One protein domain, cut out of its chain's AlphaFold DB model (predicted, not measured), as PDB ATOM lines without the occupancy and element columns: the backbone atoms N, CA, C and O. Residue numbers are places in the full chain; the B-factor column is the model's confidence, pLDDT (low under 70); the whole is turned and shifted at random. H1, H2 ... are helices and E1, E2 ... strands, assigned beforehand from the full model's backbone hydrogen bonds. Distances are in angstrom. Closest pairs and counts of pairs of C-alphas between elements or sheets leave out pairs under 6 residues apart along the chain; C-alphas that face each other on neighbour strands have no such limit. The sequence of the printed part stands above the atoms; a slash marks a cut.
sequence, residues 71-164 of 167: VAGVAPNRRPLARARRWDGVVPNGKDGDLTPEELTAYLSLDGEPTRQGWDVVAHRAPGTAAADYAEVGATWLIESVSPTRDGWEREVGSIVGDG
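This is residues 71 to 164 of the 167 residues of the protein "LLM class flavin-dependent oxidoreductase" of Ornithinimicrobium sp. AMA3305 (UniProt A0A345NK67). A small twisted sheet of four parallel strands has H1 and H2 over one face and the short helix H3 beyond them, only grazing the sheet, while H4 lies well away from this body at the end of a link, residues 144 to 152. The printed part has 94 residues, with four named helices and four named strands in the order E1 H1 E2 H2 E3 H3 E4 H4, and its class is mixed, helices and strands. The sheet's order is E1 E2 E3 E4. The whole is compact by its radius of gyration of the C-alphas, 14.0 A, yet elongated in outline, 41 by 25 by 22 A.

E1, residues 71 to 74, is an edge strand, parallel to E2, residues 89 to 93, at 28 degrees; N 71 and O 89 are within hydrogen-bond range at 3.0 A. Between them in the chain, H1, residues 78 to 84, is on the sheet over E1 at a height of 7.3 A, along the strands at 9 degrees to E1 on the local plane; the closest C-alphas are those of Gly 73 and Pro 80, 4.8 A. H2, residues 101 to 108, is on the same face as H1 at a height of 9.6 A over the sheet, making two layers, helices on one face of a sheet. It lies over E2 and runs slantwise to the strands, only just short of across, at 59 degrees to E2 on the local plane. H1 and H2 are close but not clearly touching and about perpendicular at 85 degrees, the C-alphas of Leu 81 and Leu 108 being closest at 7.7 A. E3, residues 120 to 124, is parallel to E2 at 20 degrees, with N 90 and O 120 at 2.8 A. H3, residues 131 to 136, only grazes the sheet with residues 131 to 135. It is close but not clearly touching H2, at a steep tilt of 46 degrees, the same way; the closest C-alphas, of Pro 101 and Tyr 134, are 5.4 A apart. E4, residues 141 to 143, is the other edge strand, parallel to E3 at 24 degrees, with N 143 and O 123 at 2.8 A. E1, H1, E2, then E2, H2, E3, then E3, H3, E4 are strand-helix-strand units, two parallel neighbour strands with a helix between, each with a right-handed crossover. H4, residues 153 to 163, is not on the sheet and is apart from H1, H2 and H3. In H1, H2, H3 and H4 every O i to N i+4 pair is within hydrogen-bond range.

E1 begins at C-alpha 71 (14.868, -21.815, -28.450). E2 is 13.1 A long, E3 13.0 A and H4 15.2 A, ending at C-alpha 163 (23.843, -6.738, -51.199).

The two C-alphas farthest apart, of Gly 112 and Gly 152, are 42.2 A apart. The printed part has no cut, H2 to E3 is the long link with 11 residues, and no printed residue is under 70 in pLDDT.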
ATOM      1  N   VAL A  71      13.934 -20.968 -29.189       98.19
ATOM      2  CA  VAL A  71      14.868 -21.815 -28.450       98.19
ATOM      3  C   VAL A  71      15.794 -22.535 -29.413       98.19
ATOM      4  O   VAL A  71      15.356 -23.318 -30.254       98.19
ATOM      5  N   ALA A  72      17.096 -22.323 -29.235       95.94
ATOM      6  CA  ALA A  72      18.099 -23.037 -30.005       95.94
ATOM      7  C   ALA A  72      18.207 -24.516 -29.599       95.94
ATOM      8  O   ALA A  72      18.159 -24.870 -28.413       95.94
ATOM      9  N   GLY A  73      18.414 -25.385 -30.587       94.69
ATOM     10  CA  GLY A  73      18.540 -26.823 -30.385       94.69
ATOM     11  C   GLY A  73      19.553 -27.451 -31.330       94.69
ATOM     12  O   GLY A  73      19.431 -27.337 -32.540       94.69
ATOM     13  N   VAL A  74      20.555 -28.140 -30.776       95.12
ATOM     14  CA  VAL A  74      21.557 -28.834 -31.597       95.12
ATOM     15  C   VAL A  74      20.962 -30.126 -32.152       95.12
ATOM     16  O   VAL A  74      20.635 -31.030 -31.371       95.12
ATOM     17  N   ALA A  75      20.858 -30.245 -33.471       94.81
ATOM     18  CA  ALA A  75      20.445 -31.467 -34.146       94.81
ATOM     19  C   ALA A  75      21.489 -32.595 -33.965       94.81
ATOM     20  O   ALA A  75      22.683 -32.317 -33.842       94.81
ATOM     21  N   PRO A  76      21.078 -33.877 -33.891       94.94
ATOM     22  CA  PRO A  76      19.709 -34.394 -33.871       94.94
ATOM     23  C   PRO A  76      19.188 -34.628 -32.433       94.94
ATOM     24  O   PRO A  76      18.518 -35.621 -32.141       94.94
ATOM     25  N   ASN A  77      19.533 -33.770 -31.462       95.19
ATOM     26  CA  ASN A  77      19.137 -34.015 -30.073       95.19
ATOM     27  C   ASN A  77      17.637 -33.744 -29.861       95.19
ATOM     28  O   ASN A  77      17.174 -32.609 -29.981       95.19
ATOM     29  N   ARG A  78      16.900 -34.768 -29.407       95.81
ATOM     30  CA  ARG A  78      15.452 -34.690 -29.122       95.81
ATOM     31  C   ARG A  78      15.088 -33.769 -27.954       95.81
ATOM     32  O   ARG A  78      14.059 -33.110 -27.978       95.81
ATOM     33  N   ARG A  79      15.919 -33.711 -26.904       95.31
ATOM     34  CA  ARG A  79      15.595 -32.941 -25.683       95.31
ATOM     35  C   ARG A  79      15.519 -31.422 -25.926       95.31
ATOM     36  O   ARG A  79      14.582 -30.811 -25.423       95.31
ATOM     37  N   PRO A  80      16.462 -30.784 -26.650       95.38
ATOM     38  CA  PRO A  80      16.311 -29.387 -27.052       95.38
ATOM     39  C   PRO A  80      15.101 -29.124 -27.951       95.38
ATOM     40  O   PRO A  80      14.424 -28.128 -27.721       95.38
ATOM     41  N   LEU A  81      14.788 -30.027 -28.893       97.12
ATOM     42  CA  LEU A  81      13.594 -29.893 -29.735       97.12
ATOM     43  C   LEU A  81      12.324 -29.881 -28.878       97.12
ATOM     44  O   LEU A  81      11.560 -28.924 -28.922       97.12
ATOM     45  N   ALA A  82      12.170 -30.873 -27.996       96.31
ATOM     46  CA  ALA A  82      11.044 -30.949 -27.066       96.31
ATOM     47  C   ALA A  82      10.930 -29.704 -26.164       96.31
ATOM     48  O   ALA A  82       9.828 -29.282 -25.819       96.31
ATOM     49  N   ARG A  83      12.056 -29.069 -25.796       97.25
ATOM     50  CA  ARG A  83      12.023 -27.768 -25.112       97.25
ATOM     51  C   ARG A  83      11.426 -26.703 -26.023       97.25
ATOM     52  O   ARG A  83      10.498 -26.040 -25.581       97.25
ATOM     53  N   ALA A  84      11.945 -26.550 -27.240       97.94
ATOM     54  CA  ALA A  84      11.513 -25.531 -28.194       97.94
ATOM     55  C   ALA A  84      10.026 -25.641 -28.569       97.94
ATOM     56  O   ALA A  84       9.373 -24.617 -28.752       97.94
ATOM     57  N   ARG A  85       9.455 -26.856 -28.582       97.00
ATOM     58  CA  ARG A  85       8.012 -27.089 -28.801       97.00
ATOM     59  C   ARG A  85       7.101 -26.340 -27.819       97.00
ATOM     60  O   ARG A  85       5.960 -26.042 -28.158       97.00
ATOM     61  N   ARG A  86       7.593 -26.025 -26.615       96.88
ATOM     62  CA  ARG A  86       6.856 -25.271 -25.581       96.88
ATOM     63  C   ARG A  86       6.937 -23.750 -25.753       96.88
ATOM     64  O   ARG A  86       6.275 -23.029 -25.017       96.88
ATOM     65  N   TRP A  87       7.751 -23.276 -26.693       98.12
ATOM     66  CA  TRP A  87       8.013 -21.861 -26.945       98.12
ATOM     67  C   TRP A  87       7.520 -21.456 -28.334       98.12
ATOM     68  O   TRP A  87       6.835 -22.227 -29.011       98.12
ATOM     69  N   ASP A  88       7.815 -20.226 -28.747       97.94
ATOM     70  CA  ASP A  88       7.250 -19.630 -29.962       97.94
ATOM     71  C   ASP A  88       7.989 -20.053 -31.227       97.94
ATOM     72  O   ASP A  88       7.446 -19.912 -32.315       97.94
ATOM     73  N   GLY A  89       9.182 -20.628 -31.092       98.06
ATOM     74  CA  GLY A  89       9.926 -21.153 -32.226       98.06
ATOM     75  C   GLY A  89      11.171 -21.933 -31.843       98.06
ATOM     76  O   GLY A  89      11.562 -22.014 -30.670       98.06
ATOM     77  N   VAL A  90      11.810 -22.491 -32.861       98.19
ATOM     78  CA  VAL A  90      13.064 -23.234 -32.769       98.19
ATOM     79  C   VAL A  90      14.135 -22.581 -33.631       98.19
ATOM     80  O   VAL A  90      13.856 -22.095 -34.723       98.19
ATOM     81  N   VAL A  91      15.373 -22.619 -33.139       97.62
ATOM     82  CA  VAL A  91      16.576 -22.280 -33.915       97.62
ATOM     83  C   VAL A  91      17.450 -23.538 -34.014       97.62
ATOM     84  O   VAL A  91      18.256 -23.809 -33.115       97.62
ATOM     85  N   PRO A  92      17.223 -24.408 -35.012       96.44
ATOM     86  CA  PRO A  92      18.010 -25.618 -35.186       96.44
ATOM     87  C   PRO A  92      19.453 -25.280 -35.548       96.44
ATOM     88  O   PRO A  92      19.709 -24.567 -36.512       96.44
ATOM     89  N   ASN A  93      20.396 -25.842 -34.796       93.44
ATOM     90  CA  ASN A  93      21.822 -25.717 -35.071       93.44
ATOM     91  C   ASN A  93      22.381 -27.085 -35.445       93.44
ATOM     92  O   ASN A  93      22.158 -28.064 -34.722       93.44
ATOM     93  N   GLY A  94      23.146 -27.166 -36.528       90.44
ATOM     94  CA  GLY A  94      23.925 -28.362 -36.801       90.44
ATOM     95  C   GLY A  94      25.107 -28.469 -35.843       90.44
ATOM     96  O   GLY A  94      25.575 -27.495 -35.249       90.44
ATOM     97  N   LYS A  95      25.560 -29.701 -35.624       85.88
ATOM     98  CA  LYS A  95      26.710 -29.968 -34.757       85.88
ATOM     99  C   LYS A  95      28.021 -29.514 -35.409       85.88
ATOM    100  O   LYS A  95      28.897 -29.020 -34.706       85.88
ATOM    101  N   ASP A  96      28.115 -29.699 -36.723       83.75
ATOM    102  CA  ASP A  96      29.343 -29.550 -37.505       83.75
ATOM    103  C   ASP A  96      29.197 -28.497 -38.633       83.75
ATOM    104  O   ASP A  96      30.091 -28.351 -39.462       83.75
ATOM    105  N   GLY A  97      28.091 -27.742 -38.656       85.38
ATOM    106  CA  GLY A  97      27.790 -26.726 -39.670       85.38
ATOM    107  C   GLY A  97      26.325 -26.286 -39.649       85.38
ATOM    108  O   GLY A  97      25.564 -26.696 -38.770       85.38
ATOM    109  N   ASP A  98      25.941 -25.458 -40.617       91.88
ATOM    110  CA  ASP A  98      24.543 -25.095 -40.857       91.88
ATOM    111  C   ASP A  98      23.782 -26.298 -41.434       91.88
ATOM    112  O   ASP A  98      24.348 -27.086 -42.191       91.88
ATOM    113  N   LEU A  99      22.514 -26.465 -41.054       94.94
ATOM    114  CA  LEU A  99      21.709 -27.594 -41.524       94.94
ATOM    115  C   LEU A  99      21.261 -27.364 -42.962       94.94
ATOM    116  O   LEU A  99      20.734 -26.300 -43.275       94.94
ATOM    117  N   THR A 100      21.374 -28.384 -43.804       95.94
ATOM    118  CA  THR A 100      20.684 -28.425 -45.102       95.94
ATOM    119  C   THR A 100      19.155 -28.498 -44.918       95.94
ATOM    120  O   THR A 100      18.682 -28.874 -43.838       95.94
ATOM    121  N   PRO A 101      18.343 -28.195 -45.951       97.06
ATOM    122  CA  PRO A 101      16.885 -28.355 -45.888       97.06
ATOM    123  C   PRO A 101      16.434 -29.783 -45.529       97.06
ATOM    124  O   PRO A 101      15.478 -29.974 -44.772       97.06
ATOM    125  N   GLU A 102      17.158 -30.798 -46.009       96.88
ATOM    126  CA  GLU A 102      16.897 -32.205 -45.679       96.88
ATOM    127  C   GLU A 102      17.149 -32.489 -44.191       96.88
ATOM    128  O   GLU A 102      16.294 -33.052 -43.501       96.88
ATOM    129  N   GLU A 103      18.286 -32.044 -43.654       96.88
ATOM    130  CA  GLU A 103      18.610 -32.223 -42.235       96.88
ATOM    131  C   GLU A 103      17.676 -31.424 -41.320       96.88
ATOM    132  O   GLU A 103      17.327 -31.894 -40.233       96.88
ATOM    133  N   LEU A 104      17.239 -30.239 -41.757       97.19
ATOM    134  CA  LEU A 104      16.226 -29.450 -41.065       97.19
ATOM    135  C   LEU A 104      14.902 -30.221 -40.993       97.19
ATOM    136  O   LEU A 104      14.354 -30.385 -39.903       97.19
ATOM    137  N   THR A 105      14.436 -30.769 -42.116       96.81
ATOM    138  CA  THR A 105      13.223 -31.605 -42.177       96.81
ATOM    139  C   THR A 105      13.326 -32.808 -41.240       96.81
ATOM    140  O   THR A 105      12.413 -33.084 -40.451       96.81
ATOM    141  N   ALA A 106      14.465 -33.505 -41.279       96.50
ATOM    142  CA  ALA A 106      14.737 -34.643 -40.412       96.50
ATOM    143  C   ALA A 106      14.731 -34.238 -38.931       96.50
ATOM    144  O   ALA A 106      14.157 -34.949 -38.103       96.50
ATOM    145  N   TYR A 107      15.321 -33.087 -38.591       96.88
ATOM    146  CA  TYR A 107      15.344 -32.562 -37.229       96.88
ATOM    147  C   TYR A 107      13.943 -32.231 -36.713       96.88
ATOM    148  O   TYR A 107      13.582 -32.672 -35.622       96.88
ATOM    149  N   LEU A 108      13.148 -31.499 -37.497       96.38
ATOM    150  CA  LEU A 108      11.786 -31.103 -37.131       96.38
ATOM    151  C   LEU A 108      10.856 -32.310 -36.950       96.38
ATOM    152  O   LEU A 108       9.914 -32.239 -36.169       96.38
ATOM    153  N   SER A 109      11.155 -33.432 -37.605       95.94
ATOM    154  CA  SER A 109      10.364 -34.666 -37.524       95.94
ATOM    155  C   SER A 109      10.818 -35.631 -36.416       95.94
ATOM    156  O   SER A 109      10.227 -36.698 -36.249       95.94
ATOM    157  N   LEU A 110      11.865 -35.307 -35.642       96.12
ATOM    158  CA  LEU A 110      12.476 -36.247 -34.686       96.12
ATOM    159  C   LEU A 110      11.537 -36.742 -33.584       96.12
ATOM    160  O   LEU A 110      11.741 -37.840 -33.059       96.12
ATOM    161  N   ASP A 111      10.582 -35.920 -33.167       93.69
ATOM    162  CA  ASP A 111       9.584 -36.258 -32.153       93.69
ATOM    163  C   ASP A 111       8.280 -36.804 -32.757       93.69
ATOM    164  O   ASP A 111       7.426 -37.252 -31.999       93.69
ATOM    165  N   GLY A 112       8.167 -36.861 -34.090       93.50
ATOM    166  CA  GLY A 112       6.972 -37.319 -34.802       93.50
ATOM    167  C   GLY A 112       5.816 -36.315 -34.793       93.50
ATOM    168  O   GLY A 112       4.737 -36.639 -35.281       93.50
ATOM    169  N   GLU A 113       6.031 -35.111 -34.257       89.50
ATOM    170  CA  GLU A 113       5.004 -34.080 -34.146       89.50
ATOM    171  C   GLU A 113       5.100 -33.101 -35.326       89.50
ATOM    172  O   GLU A 113       6.186 -32.584 -35.617       89.50
ATOM    173  N   PRO A 114       3.989 -32.772 -36.008       89.38
ATOM    174  CA  PRO A 114       4.018 -31.758 -37.051       89.38
ATOM    175  C   PRO A 114       4.371 -30.381 -36.469       89.38
ATOM    176  O   PRO A 114       4.141 -30.078 -35.293       89.38
ATOM    177  N   THR A 115       4.934 -29.500 -37.293       91.19
ATOM    178  CA  THR A 115       5.094 -28.088 -36.926       91.19
ATOM    179  C   THR A 115       3.715 -27.446 -36.774       91.19
ATOM    180  O   THR A 115       2.927 -27.408 -37.718       91.19
ATOM    181  N   ARG A 116       3.401 -26.956 -35.566       93.31
ATOM    182  CA  ARG A 116       2.128 -26.273 -35.294       93.31
ATOM    183  C   ARG A 116       2.093 -24.904 -35.981       93.31
ATOM    184  O   ARG A 116       3.121 -24.243 -36.105       93.31
ATOM    185  N   GLN A 117       0.898 -24.440 -36.345       92.69
ATOM    186  CA  GLN A 117       0.715 -23.092 -36.884       92.69
ATOM    187  C   GLN A 117       1.230 -22.029 -35.895       92.69
ATOM    188  O   GLN A 117       1.024 -22.138 -34.681       92.69
ATOM    189  N   GLY A 118       1.910 -21.004 -36.419       93.12
ATOM    190  CA  GLY A 118       2.483 -19.924 -35.610       93.12
ATOM    191  C   GLY A 118       3.636 -20.369 -34.704       93.12
ATOM    192  O   GLY A 118       3.829 -19.780 -33.642       93.12
ATOM    193  N   TRP A 119       4.342 -21.448 -35.058       97.25
ATOM    194  CA  TRP A 119       5.623 -21.807 -34.456       97.25
ATOM    195  C   TRP A 119       6.738 -21.504 -35.447       97.25
ATOM    196  O   TRP A 119       6.765 -22.075 -36.535       97.25
ATOM    197  N   ASP A 120       7.619 -20.583 -35.077       98.00
ATOM    198  CA  ASP A 120       8.687 -20.128 -35.953       98.00
ATOM    199  C   ASP A 120       9.784 -21.182 -36.095       98.00
ATOM    200  O   ASP A 120      10.236 -21.783 -35.116       98.00
ATOM    201  N   VAL A 121      10.260 -21.360 -37.321       98.06
ATOM    202  CA  VAL A 121      11.415 -22.196 -37.636       98.06
ATOM    203  C   VAL A 121      12.481 -21.285 -38.220       98.06
ATOM    204  O   VAL A 121      12.339 -20.770 -39.327       98.06
ATOM    205  N   VAL A 122      13.541 -21.071 -37.448       97.50
ATOM    206  CA  VAL A 122      14.614 -20.137 -37.780       97.50
ATOM    207  C   VAL A 122      15.824 -20.930 -38.245       97.50
ATOM    208  O   VAL A 122      16.503 -21.564 -37.436       97.50
ATOM    209  N   ALA A 123      16.081 -20.918 -39.548       96.00
ATOM    210  CA  ALA A 123      17.171 -21.668 -40.151       96.00
ATOM    211  C   ALA A 123      18.407 -20.782 -40.344       96.00
ATOM    212  O   ALA A 123      18.323 -19.676 -40.875       96.00
ATOM    213  N   HIS A 124      19.573 -21.289 -39.947       93.12
ATOM    214  CA  HIS A 124      20.839 -20.762 -40.448       93.12
ATOM    215  C   HIS A 124      21.042 -21.283 -41.871       93.12
ATOM    216  O   HIS A 124      20.985 -22.493 -42.099       93.12
ATOM    217  N   ARG A 125      21.221 -20.369 -42.828       91.06
ATOM    218  CA  ARG A 125      21.324 -20.720 -44.246       91.06
ATOM    219  C   ARG A 125      22.690 -21.336 -44.537       91.06
ATOM    220  O   ARG A 125      23.706 -20.660 -44.400       91.06
ATOM    221  N   ALA A 126      22.706 -22.577 -45.016       89.94
ATOM    222  CA  ALA A 126      23.925 -23.199 -45.507       89.94
ATOM    223  C   ALA A 126      24.430 -22.476 -46.775       89.94
ATOM    224  O   ALA A 126      23.629 -22.145 -47.659       89.94
ATOM    225  N   PRO A 127      25.751 -22.244 -46.909       85.62
ATOM    226  CA  PRO A 127      26.320 -21.579 -48.077       85.62
ATOM    227  C   PRO A 127      25.899 -22.237 -49.397       85.62
ATOM    228  O   PRO A 127      25.983 -23.453 -49.550       85.62
ATOM    229  N   GLY A 128      25.464 -21.424 -50.362       87.94
ATOM    230  CA  GLY A 128      25.094 -21.886 -51.705       87.94
ATOM    231  C   GLY A 128      23.735 -22.588 -51.824       87.94
ATOM    232  O   GLY A 128      23.393 -23.019 -52.919       87.94
ATOM    233  N   THR A 129      22.956 -22.692 -50.745       91.56
ATOM    234  CA  THR A 129      21.580 -23.233 -50.779       91.56
ATOM    235  C   THR A 129      20.579 -22.099 -50.985       91.56
ATOM    236  O   THR A 129      20.764 -21.047 -50.377       91.56
ATOM    237  N   ALA A 130      19.537 -22.259 -51.807       92.44
ATOM    238  CA  ALA A 130      18.557 -21.193 -52.034       92.44
ATOM    239  C   ALA A 130      17.693 -20.946 -50.784       92.44
ATOM    240  O   ALA A 130      17.417 -21.859 -50.005       92.44
ATOM    241  N   ALA A 131      17.256 -19.705 -50.574       92.00
ATOM    242  CA  ALA A 131      16.347 -19.357 -49.486       92.00
ATOM    243  C   ALA A 131      14.987 -20.064 -49.644       92.00
ATOM    244  O   ALA A 131      14.395 -20.506 -48.656       92.00
ATOM    245  N   ALA A 132      14.529 -20.219 -50.892       94.19
ATOM    246  CA  ALA A 132      13.296 -20.927 -51.227       94.19
ATOM    247  C   ALA A 132      13.300 -22.386 -50.733       94.19
ATOM    248  O   ALA A 132      12.305 -22.826 -50.163       94.19
ATOM    249  N   ASP A 133      14.430 -23.092 -50.841       96.12
ATOM    250  CA  ASP A 133      14.544 -24.496 -50.418       96.12
ATOM    251  C   ASP A 133      14.276 -24.663 -48.911       96.12
ATOM    252  O   ASP A 133      13.675 -25.642 -48.470       96.12
ATOM    253  N   TYR A 134      14.685 -23.684 -48.097       96.25
ATOM    254  CA  TYR A 134      14.380 -23.672 -46.665       96.25
ATOM    255  C   TYR A 134      12.911 -23.351 -46.384       96.25
ATOM    256  O   TYR A 134      12.314 -23.938 -45.477       96.25
ATOM    257  N   ALA A 135      12.324 -22.427 -47.143       95.25
ATOM    258  CA  ALA A 135      10.914 -22.079 -47.005       95.25
ATOM    259  C   ALA A 135      10.004 -23.277 -47.333       95.25
ATOM    260  O   ALA A 135       9.032 -23.519 -46.616       95.25
ATOM    261  N   GLU A 136      10.349 -24.074 -48.351       96.12
ATOM    262  CA  GLU A 136       9.615 -25.290 -48.736       96.12
ATOM    263  C   GLU A 136       9.570 -26.343 -47.619       96.12
ATOM    264  O   GLU A 136       8.561 -27.028 -47.451       96.12
ATOM    265  N   VAL A 137      10.627 -26.433 -46.806       95.56
ATOM    266  CA  VAL A 137      10.690 -27.345 -45.649       95.56
ATOM    267  C   VAL A 137      10.173 -26.718 -44.347       95.56
ATOM    268  O   VAL A 137      10.327 -27.282 -43.262       95.56
ATOM    269  N   GLY A 138       9.525 -25.557 -44.448       94.50
ATOM    270  CA  GLY A 138       8.812 -24.919 -43.349       94.50
ATOM    271  C   GLY A 138       9.635 -23.944 -42.510       94.50
ATOM    272  O   GLY A 138       9.179 -23.585 -41.423       94.50
ATOM    273  N   ALA A 139      10.812 -23.499 -42.970       96.75
ATOM    274  CA  ALA A 139      11.494 -22.367 -42.344       96.75
ATOM    275  C   ALA A 139      10.648 -21.090 -42.496       96.75
ATOM    276  O   ALA A 139      10.207 -20.752 -43.593       96.75
ATOM    277  N   THR A 140      10.434 -20.367 -41.396       96.75
ATOM    278  CA  THR A 140       9.733 -19.072 -41.393       96.75
ATOM    279  C   THR A 140      10.700 -17.891 -41.371       96.75
ATOM    280  O   THR A 140      10.343 -16.799 -41.806       96.75
ATOM    281  N   TRP A 141      11.933 -18.119 -40.907       95.94
ATOM    282  CA  TRP A 141      13.012 -17.137 -40.886       95.94
ATOM    283  C   TRP A 141      14.315 -17.761 -41.373       95.94
ATOM    284  O   TRP A 141      14.617 -18.918 -41.067       95.94
ATOM    285  N   LEU A 142      15.120 -16.953 -42.058       93.75
ATOM    286  CA  LEU A 142      16.490 -17.286 -42.430       93.75
ATOM    287  C   LEU A 142      17.469 -16.328 -41.760       93.75
ATOM    288  O   LEU A 142      17.240 -15.120 -41.704       93.75
ATOM    289  N   ILE A 143      18.569 -16.885 -41.261       90.62
ATOM    290  CA  ILE A 143      19.695 -16.141 -40.711       90.62
ATOM    291  C   ILE A 143      20.914 -16.377 -41.602       90.62
ATOM    292  O   ILE A 143      21.369 -17.511 -41.760       90.62
ATOM    293  N   GLU A 144      21.494 -15.286 -42.100       85.94
ATOM    294  CA  GLU A 144      22.862 -15.267 -42.614       85.94
ATOM    295  C   GLU A 144      23.793 -14.803 -41.490       85.94
ATOM    296  O   GLU A 144      23.593 -13.750 -40.883       85.94
ATOM    297  N   SER A 145      24.775 -15.634 -41.143       77.06
ATOM    298  CA  SER A 145      25.701 -15.375 -40.038       77.06
ATOM    299  C   SER A 145      27.127 -15.277 -40.544       77.06
ATOM    300  O   SER A 145      27.569 -16.090 -41.348       77.06
ATOM    301  N   VAL A 146      27.872 -14.327 -39.986       82.19
ATOM    302  CA  VAL A 146      29.315 -14.205 -40.192       82.19
ATOM    303  C   VAL A 146      30.014 -14.484 -38.871       82.19
ATOM    304  O   VAL A 146      29.584 -14.013 -37.818       82.19
ATOM    305  N   SER A 147      31.095 -15.262 -38.909       81.06
ATOM    306  CA  SER A 147      31.860 -15.569 -37.701       81.06
ATOM    307  C   SER A 147      32.750 -14.383 -37.317       81.06
ATOM    308  O   SER A 147      33.688 -14.092 -38.063       81.06
ATOM    309  N   PRO A 148      32.572 -13.761 -36.133       82.25
ATOM    310  CA  PRO A 148      33.368 -12.605 -35.709       82.25
ATOM    311  C   PRO A 148      34.825 -12.953 -35.354       82.25
ATOM    312  O   PRO A 148      35.592 -12.108 -34.906       82.25
ATOM    313  N   THR A 149      35.208 -14.221 -35.508       84.06
ATOM    314  CA  THR A 149      36.556 -14.739 -35.247       84.06
ATOM    315  C   THR A 149      37.409 -14.887 -36.508       84.06
ATOM    316  O   THR A 149      38.571 -15.269 -36.394       84.06
ATOM    317  N   ARG A 150      36.853 -14.636 -37.701       82.31
ATOM    318  CA  ARG A 150      37.588 -14.709 -38.973       82.31
ATOM    319  C   ARG A 150      38.094 -13.330 -39.378       82.31
ATOM    320  O   ARG A 150      37.402 -12.334 -39.187       82.31
ATOM    321  N   ASP A 151      39.275 -13.270 -39.981       91.31
ATOM    322  CA  ASP A 151      39.797 -12.015 -40.515       91.31
ATOM    323  C   ASP A 151      38.856 -11.440 -41.581       91.31
ATOM    324  O   ASP A 151      38.401 -12.143 -42.480       91.31
ATOM    325  N   GLY A 152      38.575 -10.139 -41.490       90.06
ATOM    326  CA  GLY A 152      37.715  -9.445 -42.450       90.06
ATOM    327  C   GLY A 152      36.208  -9.647 -42.262       90.06
ATOM    328  O   GLY A 152      35.457  -9.153 -43.102       90.06
ATOM    329  N   TRP A 153      35.761 -10.285 -41.172       91.69
ATOM    330  CA  TRP A 153      34.339 -10.542 -40.899       91.69
ATOM    331  C   TRP A 153      33.456  -9.282 -40.965       91.69
ATOM    332  O   TRP A 153      32.337  -9.345 -41.460       91.69
ATOM    333  N   GLU A 154      33.951  -8.115 -40.538       92.75
ATOM    334  CA  GLU A 154      33.196  -6.852 -40.609       92.75
ATOM    335  C   GLU A 154      32.902  -6.431 -42.054       92.75
ATOM    336  O   GLU A 154      31.800  -5.974 -42.358       92.75
ATOM    337  N   ARG A 155      33.873  -6.611 -42.965       92.56
ATOM    338  CA  ARG A 155      33.672  -6.328 -44.394       92.56
ATOM    339  C   ARG A 155      32.680  -7.304 -45.010       92.56
ATOM    340  O   ARG A 155      31.869  -6.893 -45.829       92.56
ATOM    341  N   GLU A 156      32.740  -8.569 -44.612       89.25
ATOM    342  CA  GLU A 156      31.801  -9.598 -45.062       89.25
ATOM    343  C   GLU A 156      30.371  -9.282 -44.603       89.25
ATOM    344  O   GLU A 156      29.470  -9.244 -45.438       89.25
ATOM    345  N   VAL A 157      30.166  -8.936 -43.324       89.81
ATOM    346  CA  VAL A 157      28.863  -8.458 -42.818       89.81
ATOM    347  C   VAL A 157      28.400  -7.227 -43.597       89.81
ATOM    348  O   VAL A 157      27.247  -7.169 -44.014       89.81
ATOM    349  N   GLY A 158      29.292  -6.257 -43.824       90.44
ATOM    350  CA  GLY A 158      28.981  -5.056 -44.599       90.44
ATOM    351  C   GLY A 158      28.539  -5.370 -46.030       90.44
ATOM    352  O   GLY A 158      27.581  -4.769 -46.510       90.44
ATOM    353  N   SER A 159      29.180  -6.344 -46.683       89.44
ATOM    354  CA  SER A 159      28.779  -6.823 -48.010       89.44
ATOM    355  C   SER A 159      27.406  -7.481 -47.972       89.44
ATOM    356  O   SER A 159      26.561  -7.135 -48.780       89.44
ATOM    357  N   ILE A 160      27.146  -8.378 -47.015       87.31
ATOM    358  CA  ILE A 160      25.842  -9.049 -46.879       87.31
ATOM    359  C   ILE A 160      24.719  -8.025 -46.686       87.31
ATOM    360  O   ILE A 160      23.693  -8.094 -47.354       87.31
ATOM    361  N   VAL A 161      24.923  -7.041 -45.806       88.88
ATOM    362  CA  VAL A 161      23.934  -5.979 -45.569       88.88
ATOM    363  C   VAL A 161      23.756  -5.098 -46.809       88.88
ATOM    364  O   VAL A 161      22.632  -4.706 -47.114       88.88
ATOM    365  N   GLY A 162      24.845  -4.781 -47.517       91.31
ATOM    366  CA  GLY A 162      24.823  -3.950 -48.722       91.31
ATOM    367  C   GLY A 162      24.187  -4.628 -49.939       91.31
ATOM    368  O   GLY A 162      23.473  -3.963 -50.686       91.31
ATOM    369  N   ASP A 163      24.409  -5.931 -50.111       88.00
ATOM    370  CA  ASP A 163      23.843  -6.738 -51.199       88.00
ATOM    371  C   ASP A 163      22.333  -6.969 -51.011       88.00
ATOM    372  O   ASP A 163      21.609  -7.186 -51.982       88.00
ATOM    373  N   GLY A 164      21.853  -6.888 -49.766       83.25
ATOM    374  CA  GLY A 164      20.466  -7.158 -49.410       83.25
ATOM    375  C   GLY A 164      20.132  -8.658 -49.381       83.25
ATOM    376  O   GLY A 164      21.018  -9.507 -49.497       83.25
TER     377      GLY A 164